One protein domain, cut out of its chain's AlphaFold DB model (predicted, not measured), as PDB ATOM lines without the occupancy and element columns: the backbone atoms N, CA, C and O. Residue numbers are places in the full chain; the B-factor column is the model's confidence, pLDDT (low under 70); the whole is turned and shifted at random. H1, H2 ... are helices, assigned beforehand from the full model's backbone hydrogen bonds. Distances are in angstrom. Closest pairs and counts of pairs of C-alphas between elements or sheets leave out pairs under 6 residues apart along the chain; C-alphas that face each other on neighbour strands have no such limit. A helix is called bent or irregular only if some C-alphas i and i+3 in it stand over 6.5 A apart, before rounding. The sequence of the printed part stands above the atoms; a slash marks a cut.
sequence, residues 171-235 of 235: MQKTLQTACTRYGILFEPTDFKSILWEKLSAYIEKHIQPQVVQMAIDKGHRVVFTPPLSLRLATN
ATOM      1  N   MET A 171     166.970 177.331 134.156       54.66
ATOM      2  CA  MET A 171     165.536 177.439 134.500       54.66
ATOM      3  C   MET A 171     164.872 176.386 135.432       54.66
ATOM      4  O   MET A 171     163.658 176.458 135.610       54.66
ATOM      5  N   GLN A 172     165.565 175.409 136.036       44.88
ATOM      6  CA  GLN A 172     164.869 174.367 136.839       44.88
ATOM      7  C   GLN A 172     165.239 174.327 138.327       44.88
ATOM      8  O   GLN A 172     164.335 174.255 139.154       44.88
ATOM      9  N   LYS A 173     166.519 174.481 138.696       55.66
ATOM     10  CA  LYS A 173     166.911 174.674 140.112       55.66
ATOM     11  C   LYS A 173     166.501 176.058 140.642       55.66
ATOM     12  O   LYS A 173     166.252 176.221 141.829       55.66
ATOM     13  N   THR A 174     166.335 177.032 139.747       66.00
ATOM     14  CA  THR A 174     166.034 178.434 140.066       66.00
ATOM     15  C   THR A 174     164.672 178.649 140.728       66.00
ATOM     16  O   THR A 174     164.559 179.536 141.564       66.00
ATOM     17  N   LEU A 175     163.639 177.860 140.400       69.38
ATOM     18  CA  LEU A 175     162.282 178.101 140.920       69.38
ATOM     19  C   LEU A 175     162.133 177.702 142.386       69.38
ATOM     20  O   LEU A 175     161.570 178.464 143.161       69.38
ATOM     21  N   GLN A 176     162.685 176.552 142.774       74.06
ATOM     22  CA  GLN A 176     162.704 176.121 144.173       74.06
ATOM     23  C   GLN A 176     163.594 177.048 145.009       74.06
ATOM     24  O   GLN A 176     163.157 177.529 146.049       74.06
ATOM     25  N   THR A 177     164.787 177.411 144.512       75.25
ATOM     26  CA  THR A 177     165.655 178.402 145.172       75.25
ATOM     27  C   THR A 177     164.974 179.766 145.320       75.25
ATOM     28  O   THR A 177     165.100 180.401 146.365       75.25
ATOM     29  N   ALA A 178     164.223 180.220 144.312       71.25
ATOM     30  CA  ALA A 178     163.446 181.452 144.398       71.25
ATOM     31  C   ALA A 178     162.308 181.334 145.423       71.25
ATOM     32  O   ALA A 178     162.140 182.240 146.233       71.25
ATOM     33  N   CYS A 179     161.579 180.212 145.450       76.50
ATOM     34  CA  CYS A 179     160.543 179.970 146.456       76.50
ATOM     35  C   CYS A 179     161.128 179.995 147.876       76.50
ATOM     36  O   CYS A 179     160.599 180.703 148.726       76.50
ATOM     37  N   THR A 180     162.267 179.336 148.119       81.19
ATOM     38  CA  THR A 180     162.973 179.403 149.411       81.19
ATOM     39  C   THR A 180     163.393 180.832 149.758       81.19
ATOM     40  O   THR A 180     163.181 181.274 150.883       81.19
ATOM     41  N   ARG A 181     163.945 181.585 148.796       80.56
ATOM     42  CA  ARG A 181     164.375 182.980 148.996       80.56
ATOM     43  C   ARG A 181     163.221 183.903 149.391       80.56
ATOM     44  O   ARG A 181     163.426 184.798 150.205       80.56
ATOM     45  N   TYR A 182     162.041 183.701 148.814       79.75
ATOM     46  CA  TYR A 182     160.847 184.503 149.095       79.75
ATOM     47  C   TYR A 182     159.966 183.914 150.209       79.75
ATOM     48  O   TYR A 182     158.895 184.451 150.483       79.75
ATOM     49  N   GLY A 183     160.398 182.824 150.856       80.69
ATOM     50  CA  GLY A 183     159.647 182.170 151.932       80.69
ATOM     51  C   GLY A 183     158.338 181.510 151.477       80.69
ATOM     52  O   GLY A 183     157.421 181.355 152.277       80.69
ATOM     53  N   ILE A 184     158.224 181.140 150.200       84.25
ATOM     54  CA  ILE A 184     157.034 180.503 149.625       84.25
ATOM     55  C   ILE A 184     157.092 178.998 149.905       84.25
ATOM     56  O   ILE A 184     158.039 178.323 149.500       84.25
ATOM     57  N   LEU A 185     156.062 178.461 150.565       83.25
ATOM     58  CA  LEU A 185     155.944 177.028 150.852       83.25
ATOM     59  C   LEU A 185     155.726 176.213 149.564       83.25
ATOM     60  O   LEU A 185     154.791 176.463 148.792       83.25
ATOM     61  N   PHE A 186     156.564 175.198 149.351       83.12
ATOM     62  CA  PHE A 186     156.440 174.260 148.238       83.12
ATOM     63  C   PHE A 186     156.823 172.838 148.647       83.12
ATOM     64  O   PHE A 186     157.627 172.646 149.561       83.12
ATOM     65  N   GLU A 187     156.263 171.849 147.951       81.50
ATOM     66  CA  GLU A 187     156.652 170.451 148.124       81.50
ATOM     67  C   GLU A 187     157.763 170.075 147.132       81.50
ATOM     68  O   GLU A 187     157.729 170.507 145.980       81.50
ATOM     69  N   PRO A 188     158.747 169.237 147.507       73.44
ATOM     70  CA  PRO A 188     159.791 168.786 146.579       73.44
ATOM     71  C   PRO A 188     159.250 168.046 145.343       73.44
ATOM     72  O   PRO A 188     159.932 167.973 144.321       73.44
ATOM     73  N   THR A 189     158.031 167.511 145.442       80.19
ATOM     74  CA  THR A 189     157.249 166.844 144.392       80.19
ATOM     75  C   THR A 189     156.438 167.809 143.522       80.19
ATOM     76  O   THR A 189     155.904 167.374 142.501       80.19
ATOM     77  N   ASP A 190     156.348 169.097 143.883       79.50
ATOM     78  CA  ASP A 190     155.598 170.094 143.117       79.50
ATOM     79  C   ASP A 190     156.170 170.217 141.700       79.50
ATOM     80  O   ASP A 190     157.361 170.470 141.476       79.50
ATOM     81  N   PHE A 191     155.286 170.091 140.711       80.38
ATOM     82  CA  PHE A 191     155.652 170.307 139.321       80.38
ATOM     83  C   PHE A 191     156.027 171.769 139.071       80.38
ATOM     84  O   PHE A 191     155.531 172.699 139.709       80.38
ATOM     85  N   LYS A 192     156.857 171.985 138.046       74.00
ATOM     86  CA  LYS A 192     157.300 173.316 137.613       74.00
ATOM     87  C   LYS A 192     156.144 174.310 137.429       74.00
ATOM     88  O   LYS A 192     156.310 175.484 137.741       74.00
ATOM     89  N   SER A 193     155.000 173.853 136.917       74.19
ATOM     90  CA  SER A 193     153.800 174.675 136.723       74.19
ATOM     91  C   SER A 193     153.242 175.215 138.040       74.19
ATOM     92  O   SER A 193     152.945 176.399 138.117       74.19
ATOM     93  N   ILE A 194     153.175 174.376 139.075       80.12
ATOM     94  CA  ILE A 194     152.664 174.727 140.408       80.12
ATOM     95  C   ILE A 194     153.632 175.685 141.110       80.12
ATOM     96  O   ILE A 194     153.221 176.706 141.657       80.12
ATOM     97  N   LEU A 195     154.937 175.397 141.043       78.38
ATOM     98  CA  LEU A 195     155.972 176.295 141.567       78.38
ATOM     99  C   LEU A 195     155.926 177.665 140.882       78.38
ATOM    100  O   LEU A 195     156.036 178.692 141.547       78.38
ATOM    101  N   TRP A 196     155.749 177.685 139.558       78.00
ATOM    102  CA  TRP A 196     155.625 178.924 138.799       78.00
ATOM    103  C   TRP A 196     154.353 179.691 139.148       78.00
ATOM    104  O   TRP A 196     154.426 180.900 139.300       78.00
ATOM    105  N   GLU A 197     153.214 179.024 139.322       81.69
ATOM    106  CA  GLU A 197     151.961 179.674 139.720       81.69
ATOM    107  C   GLU A 197     152.093 180.367 141.085       81.69
ATOM    108  O   GLU A 197     151.809 181.561 141.203       81.69
ATOM    109  N   LYS A 198     152.616 179.654 142.092       80.56
ATOM    110  CA  LYS A 198     152.878 180.208 143.431       80.56
ATOM    111  C   LYS A 198     153.847 181.392 143.371       80.56
ATOM    112  O   LYS A 198     153.602 182.435 143.979       80.56
ATOM    113  N   LEU A 199     154.938 181.239 142.621       79.31
ATOM    114  CA  LEU A 199     155.958 182.272 142.476       79.31
ATOM    115  C   LEU A 199     155.433 183.487 141.697       79.31
ATOM    116  O   LEU A 199     155.676 184.610 142.117       79.31
ATOM    117  N   SER A 200     154.679 183.286 140.613       76.38
ATOM    118  CA  SER A 200     154.078 184.356 139.804       76.38
ATOM    119  C   SER A 200     153.092 185.172 140.632       76.38
ATOM    120  O   SER A 200     153.179 186.394 140.645       76.38
ATOM    121  N   ALA A 201     152.227 184.508 141.407       80.19
ATOM    122  CA  ALA A 201     151.280 185.184 142.291       80.19
ATOM    123  C   ALA A 201     151.979 186.020 143.378       80.19
ATOM    124  O   ALA A 201     151.485 187.085 143.752       80.19
ATOM    125  N   TYR A 202     153.126 185.557 143.889       81.00
ATOM    126  CA  TYR A 202     153.941 186.328 144.827       81.00
ATOM    127  C   TYR A 202     154.627 187.513 144.138       81.00
ATOM    128  O   TYR A 202     154.557 188.633 144.639       81.00
ATOM    129  N   ILE A 203     155.260 187.284 142.980       79.56
ATOM    130  CA  ILE A 203     155.942 188.320 142.192       79.56
ATOM    131  C   ILE A 203     154.970 189.451 141.854       79.56
ATOM    132  O   ILE A 203     155.271 190.603 142.144       79.56
ATOM    133  N   GLU A 204     153.791 189.125 141.319       74.56
ATOM    134  CA  GLU A 204     152.767 190.107 140.941       74.56
ATOM    135  C   GLU A 204     152.321 190.995 142.111       74.56
ATOM    136  O   GLU A 204     151.973 192.156 141.902       74.56
ATOM    137  N   LYS A 205     152.331 190.470 143.342       77.00
ATOM    138  CA  LYS A 205     151.870 191.194 144.535       77.00
ATOM    139  C   LYS A 205     152.971 191.943 145.274       77.00
ATOM    140  O   LYS A 205     152.692 192.967 145.891       77.00
ATOM    141  N   HIS A 206     154.191 191.413 145.273       73.94
ATOM    142  CA  HIS A 206     155.236 191.840 146.205       73.94
ATOM    143  C   HIS A 206     156.487 192.388 145.525       73.94
ATOM    144  O   HIS A 206     157.302 193.020 146.194       73.94
ATOM    145  N   ILE A 207     156.659 192.160 144.223       77.31
ATOM    146  CA  ILE A 207     157.877 192.542 143.516       77.31
ATOM    147  C   ILE A 207     157.538 193.584 142.462       77.31
ATOM    148  O   ILE A 207     156.896 193.300 141.454       77.31
ATOM    149  N   GLN A 208     158.029 194.802 142.675       76.94
ATOM    150  CA  GLN A 208     157.997 195.815 141.631       76.94
ATOM    151  C   GLN A 208     159.054 195.492 140.565       76.94
ATOM    152  O   GLN A 208     160.212 195.239 140.912       76.94
ATOM    153  N   PRO A 209     158.697 195.499 139.268       83.44
ATOM    154  CA  PRO A 209     159.674 195.311 138.206       83.44
ATOM    155  C   PRO A 209     160.755 196.397 138.250       83.44
ATOM    156  O   PRO A 209     160.451 197.575 138.414       83.44
ATOM    157  N   GLN A 210     162.015 196.022 138.017       84.12
ATOM    158  CA  GLN A 210     163.151 196.955 138.029       84.12
ATOM    159  C   GLN A 210     162.929 198.183 137.132       84.12
ATOM    160  O   GLN A 210     163.241 199.301 137.519       84.12
ATOM    161  N   VAL A 211     162.346 197.987 135.950       84.00
ATOM    162  CA  VAL A 211     162.022 199.060 134.997       84.00
ATOM    163  C   VAL A 211     160.967 200.041 135.518       84.00
ATOM    164  O   VAL A 211     161.021 201.219 135.184       84.00
ATOM    165  N   VAL A 212     160.049 199.593 136.384       85.81
ATOM    166  CA  VAL A 212     159.098 200.485 137.067       85.81
ATOM    167  C   VAL A 212     159.844 201.369 138.051       85.81
ATOM    168  O   VAL A 212     159.650 202.580 138.037       85.81
ATOM    169  N   GLN A 213     160.753 200.787 138.838       85.00
ATOM    170  CA  GLN A 213     161.591 201.559 139.751       85.00
ATOM    171  C   GLN A 213     162.455 202.572 138.988       85.00
ATOM    172  O   GLN A 213     162.465 203.741 139.347       85.00
ATOM    173  N   MET A 214     163.084 202.168 137.877       85.50
ATOM    174  CA  MET A 214     163.872 203.070 137.023       85.50
ATOM    175  C   MET A 214     163.061 204.275 136.525       85.50
ATOM    176  O   MET A 214     163.585 205.384 136.461       85.50
ATOM    177  N   ALA A 215     161.791 204.068 136.169       86.44
ATOM    178  CA  ALA A 215     160.900 205.143 135.746       86.44
ATOM    179  C   ALA A 215     160.498 206.055 136.921       86.44
ATOM    180  O   ALA A 215     160.549 207.278 136.786       86.44
ATOM    181  N   ILE A 216     160.160 205.475 138.077       87.19
ATOM    182  CA  ILE A 216     159.811 206.216 139.300       87.19
ATOM    183  C   ILE A 216     160.988 207.068 139.783       87.19
ATOM    184  O   ILE A 216     160.794 208.237 140.108       87.19
ATOM    185  N   ASP A 217     162.208 206.528 139.767       85.88
ATOM    186  CA  ASP A 217     163.436 207.240 140.151       85.88
ATOM    187  C   ASP A 217     163.695 208.465 139.256       85.88
ATOM    188  O   ASP A 217     164.354 209.422 139.663       85.88
ATOM    189  N   LYS A 218     163.148 208.458 138.034       83.31
ATOM    190  CA  LYS A 218     163.177 209.572 137.077       83.31
ATOM    191  C   LYS A 218     161.942 210.480 137.163       83.31
ATOM    192  O   LYS A 218     161.796 211.384 136.348       83.31
ATOM    193  N   GLY A 219     161.063 210.269 138.143       84.56
ATOM    194  CA  GLY A 219     159.855 211.066 138.366       84.56
ATOM    195  C   GLY A 219     158.661 210.674 137.490       84.56
ATOM    196  O   GLY A 219     157.660 211.389 137.475       84.56
ATOM    197  N   HIS A 220     158.728 209.551 136.769       86.00
ATOM    198  CA  HIS A 220     157.617 209.077 135.948       86.00
ATOM    199  C   HIS A 220     156.652 208.204 136.750       86.00
ATOM    200  O   HIS A 220     157.043 207.340 137.536       86.00
ATOM    201  N   ARG A 221     155.358 208.367 136.471       86.81
ATOM    202  CA  ARG A 221     154.319 207.449 136.932       86.81
ATOM    203  C   ARG A 221     154.076 206.379 135.871       86.81
ATOM    204  O   ARG A 221     153.677 206.701 134.758       86.81
ATOM    205  N   VAL A 222     154.259 205.111 136.234       87.38
ATOM    206  CA  VAL A 222     154.004 203.971 135.340       87.38
ATOM    207  C   VAL A 222     152.599 203.423 135.562       87.38
ATOM    208  O   VAL A 222     152.176 203.227 136.703       87.38
ATOM    209  N   VAL A 223     151.880 203.148 134.473       86.25
ATOM    210  CA  VAL A 223     150.565 202.499 134.506       86.25
ATOM    211  C   VAL A 223     150.523 201.405 133.445       86.25
ATOM    212  O   VAL A 223     150.841 201.648 132.284       86.25
ATOM    213  N   PHE A 224     150.117 200.198 133.836       84.94
ATOM    214  CA  PHE A 224     150.015 199.056 132.930       84.94
ATOM    215  C   PHE A 224     148.625 198.965 132.308       84.94
ATOM    216  O   PHE A 224     147.618 199.006 133.016       84.94
ATOM    217  N   THR A 225     148.560 198.794 130.990       82.88
ATOM    218  CA  THR A 225     147.302 198.512 130.295       82.88
ATOM    219  C   THR A 225     146.823 197.089 130.594       82.88
ATOM    220  O   THR A 225     147.630 196.156 130.585       82.88
ATOM    221  N   PRO A 226     145.517 196.875 130.816       81.62
ATOM    222  CA  PRO A 226     144.984 195.552 131.119       81.62
ATOM    223  C   PRO A 226     145.062 194.611 129.901       81.62
ATOM    224  O   PRO A 226     145.151 195.071 128.759       81.62
ATOM    225  N   PRO A 227     144.973 193.285 130.091       74.12
ATOM    226  CA  PRO A 227     144.978 192.333 128.983       74.12
ATOM    227  C   PRO A 227     143.872 192.608 127.955       74.12
ATOM    228  O   PRO A 227     142.761 193.013 128.304       74.12
ATOM    229  N   LEU A 228     144.162 192.336 126.677       62.62
ATOM    230  CA  LEU A 228     143.209 192.465 125.561       62.62
ATOM    231  C   LEU A 228     142.556 193.855 125.478       62.62
ATOM    232  O   LEU A 228     141.355 193.995 125.234       62.62
ATOM    233  N   SER A 229     143.360 194.900 125.676       63.00
ATOM    234  CA  SER A 229     142.877 196.274 125.747       63.00
ATOM    235  C   SER A 229     143.463 197.225 124.711       63.00
ATOM    236  O   SER A 229     143.359 198.423 124.906       63.00
ATOM    237  N   LEU A 230     143.946 196.724 123.567       59.81
ATOM    238  CA  LEU A 230     144.510 197.520 122.455       59.81
ATOM    239  C   LEU A 230     143.710 198.797 122.103       59.81
ATOM    240  O   LEU A 230     144.290 199.820 121.765       59.81
ATOM    241  N   ARG A 231     142.376 198.777 122.251       59.69
ATOM    242  CA  ARG A 231     141.500 199.955 122.065       59.69
ATOM    243  C   ARG A 231     141.591 201.040 123.156       59.69
ATOM    244  O   ARG A 231     140.889 202.025 123.059       59.69
ATOM    245  N   LEU A 232     142.347 200.833 124.232       56.00
ATOM    246  CA  LEU A 232     142.640 201.850 125.254       56.00
ATOM    247  C   LEU A 232     143.910 202.641 124.927       56.00
ATOM    248  O   LEU A 232     144.114 203.700 125.500       56.00
ATOM    249  N   ALA A 233     144.748 202.132 124.020       51.31
ATOM    250  CA  ALA A 233     145.957 202.804 123.544       51.31
ATOM    251  C   ALA A 233     145.709 203.637 122.271       51.31
ATOM    252  O   ALA A 233     146.644 204.138 121.661       51.31
ATOM    253  N   THR A 234     144.452 203.742 121.836       37.78
ATOM    254  CA  THR A 234     144.025 204.512 120.664       37.78
ATOM    255  C   THR A 234     142.852 205.376 121.103       37.78
ATOM    256  O   THR A 234     141.796 204.836 121.429       37.78
ATOM    257  N   ASN A 235     143.073 206.689 121.194       33.34
ATOM    258  CA  ASN A 235     141.982 207.663 121.237       33.34
ATOM    259  C   ASN A 235     141.396 207.826 119.832       33.34
ATOM    260  O   ASN A 235     142.191 207.795 118.862       33.34
TER     261      ASN A 235
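This is residues 171 to 235 of the 235 residues of an uncharacterized protein of Aphanomyces astaci (UniProt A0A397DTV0). A loose, drawn-out chain of three helices has its longest helix, H2, in the middle, with H1 packed on one side of it at a slant and H3 set beyond its far end, clear of both and heading much the same way as H2. After H3 the last stretch, residues 218 to 235, turns back and then leads off to one side as a tail with no named helix, of which residues 226 to 232 stick out. The printed part has 65 residues, with three named helices in the order H1, H2, H3 and no named strand; the class is all helix, though under half of the residues, 32 of 65, are in named elements. The whole is only just loose, close to extended, with a radius of gyration of the C-alphas of 16.1 A, and elongated, its C-alphas spanning 49 by 29 by 19 A.

H2 is the longest helix, residues 192 to 206, and measures 20.5 A from first to last C-alpha; it begins at C-alpha 192, at (157.300, 173.316, 137.613). H1 comes before it, residues 173 to 181, 12.4 A long, with C-alpha 173 at (166.911, 174.674, 140.112). H1 is neither bent nor irregular, but only just: C-alphas 173 and 176 are 6.0 A apart. H3 follows H2, residues 210 to 217, 10.5 A long, and ends at C-alpha 217, at (163.436, 207.240, 140.151).

H2 touches H1, with 8 pairs of C-alphas within 8 A. The closest C-alphas of the two are those of Cys 179 and Leu 199, 6.5 A apart. They run the same way at a steep tilt of 41 degrees, and their centres are 10.9 A apart. H2 and H3 are apart, although they follow each other in the chain. H1 and H3 are also apart. In H1 and H3 each O i to N i+4 pair is within hydrogen-bond range; in H2 it is 10 of 11.

The two C-alphas farthest apart are those of Pro 188 and Asn 235, at 49.7 A. The link from H2 to H3, residues 207 to 209, is tight, and the link from H1 to H2, residues 182 to 191, is short; neither is long. Residues 214 to 219, of which 214 to 217 belong to H3, stand free, and so do residues 226 to 232. The printed part has no cut and ends at residue 235, the chain's last residue. The mean pLDDT of the printed part is 75.5, and the model's confidence is low, under 70, at residues 171 to 175 and 228 to 235.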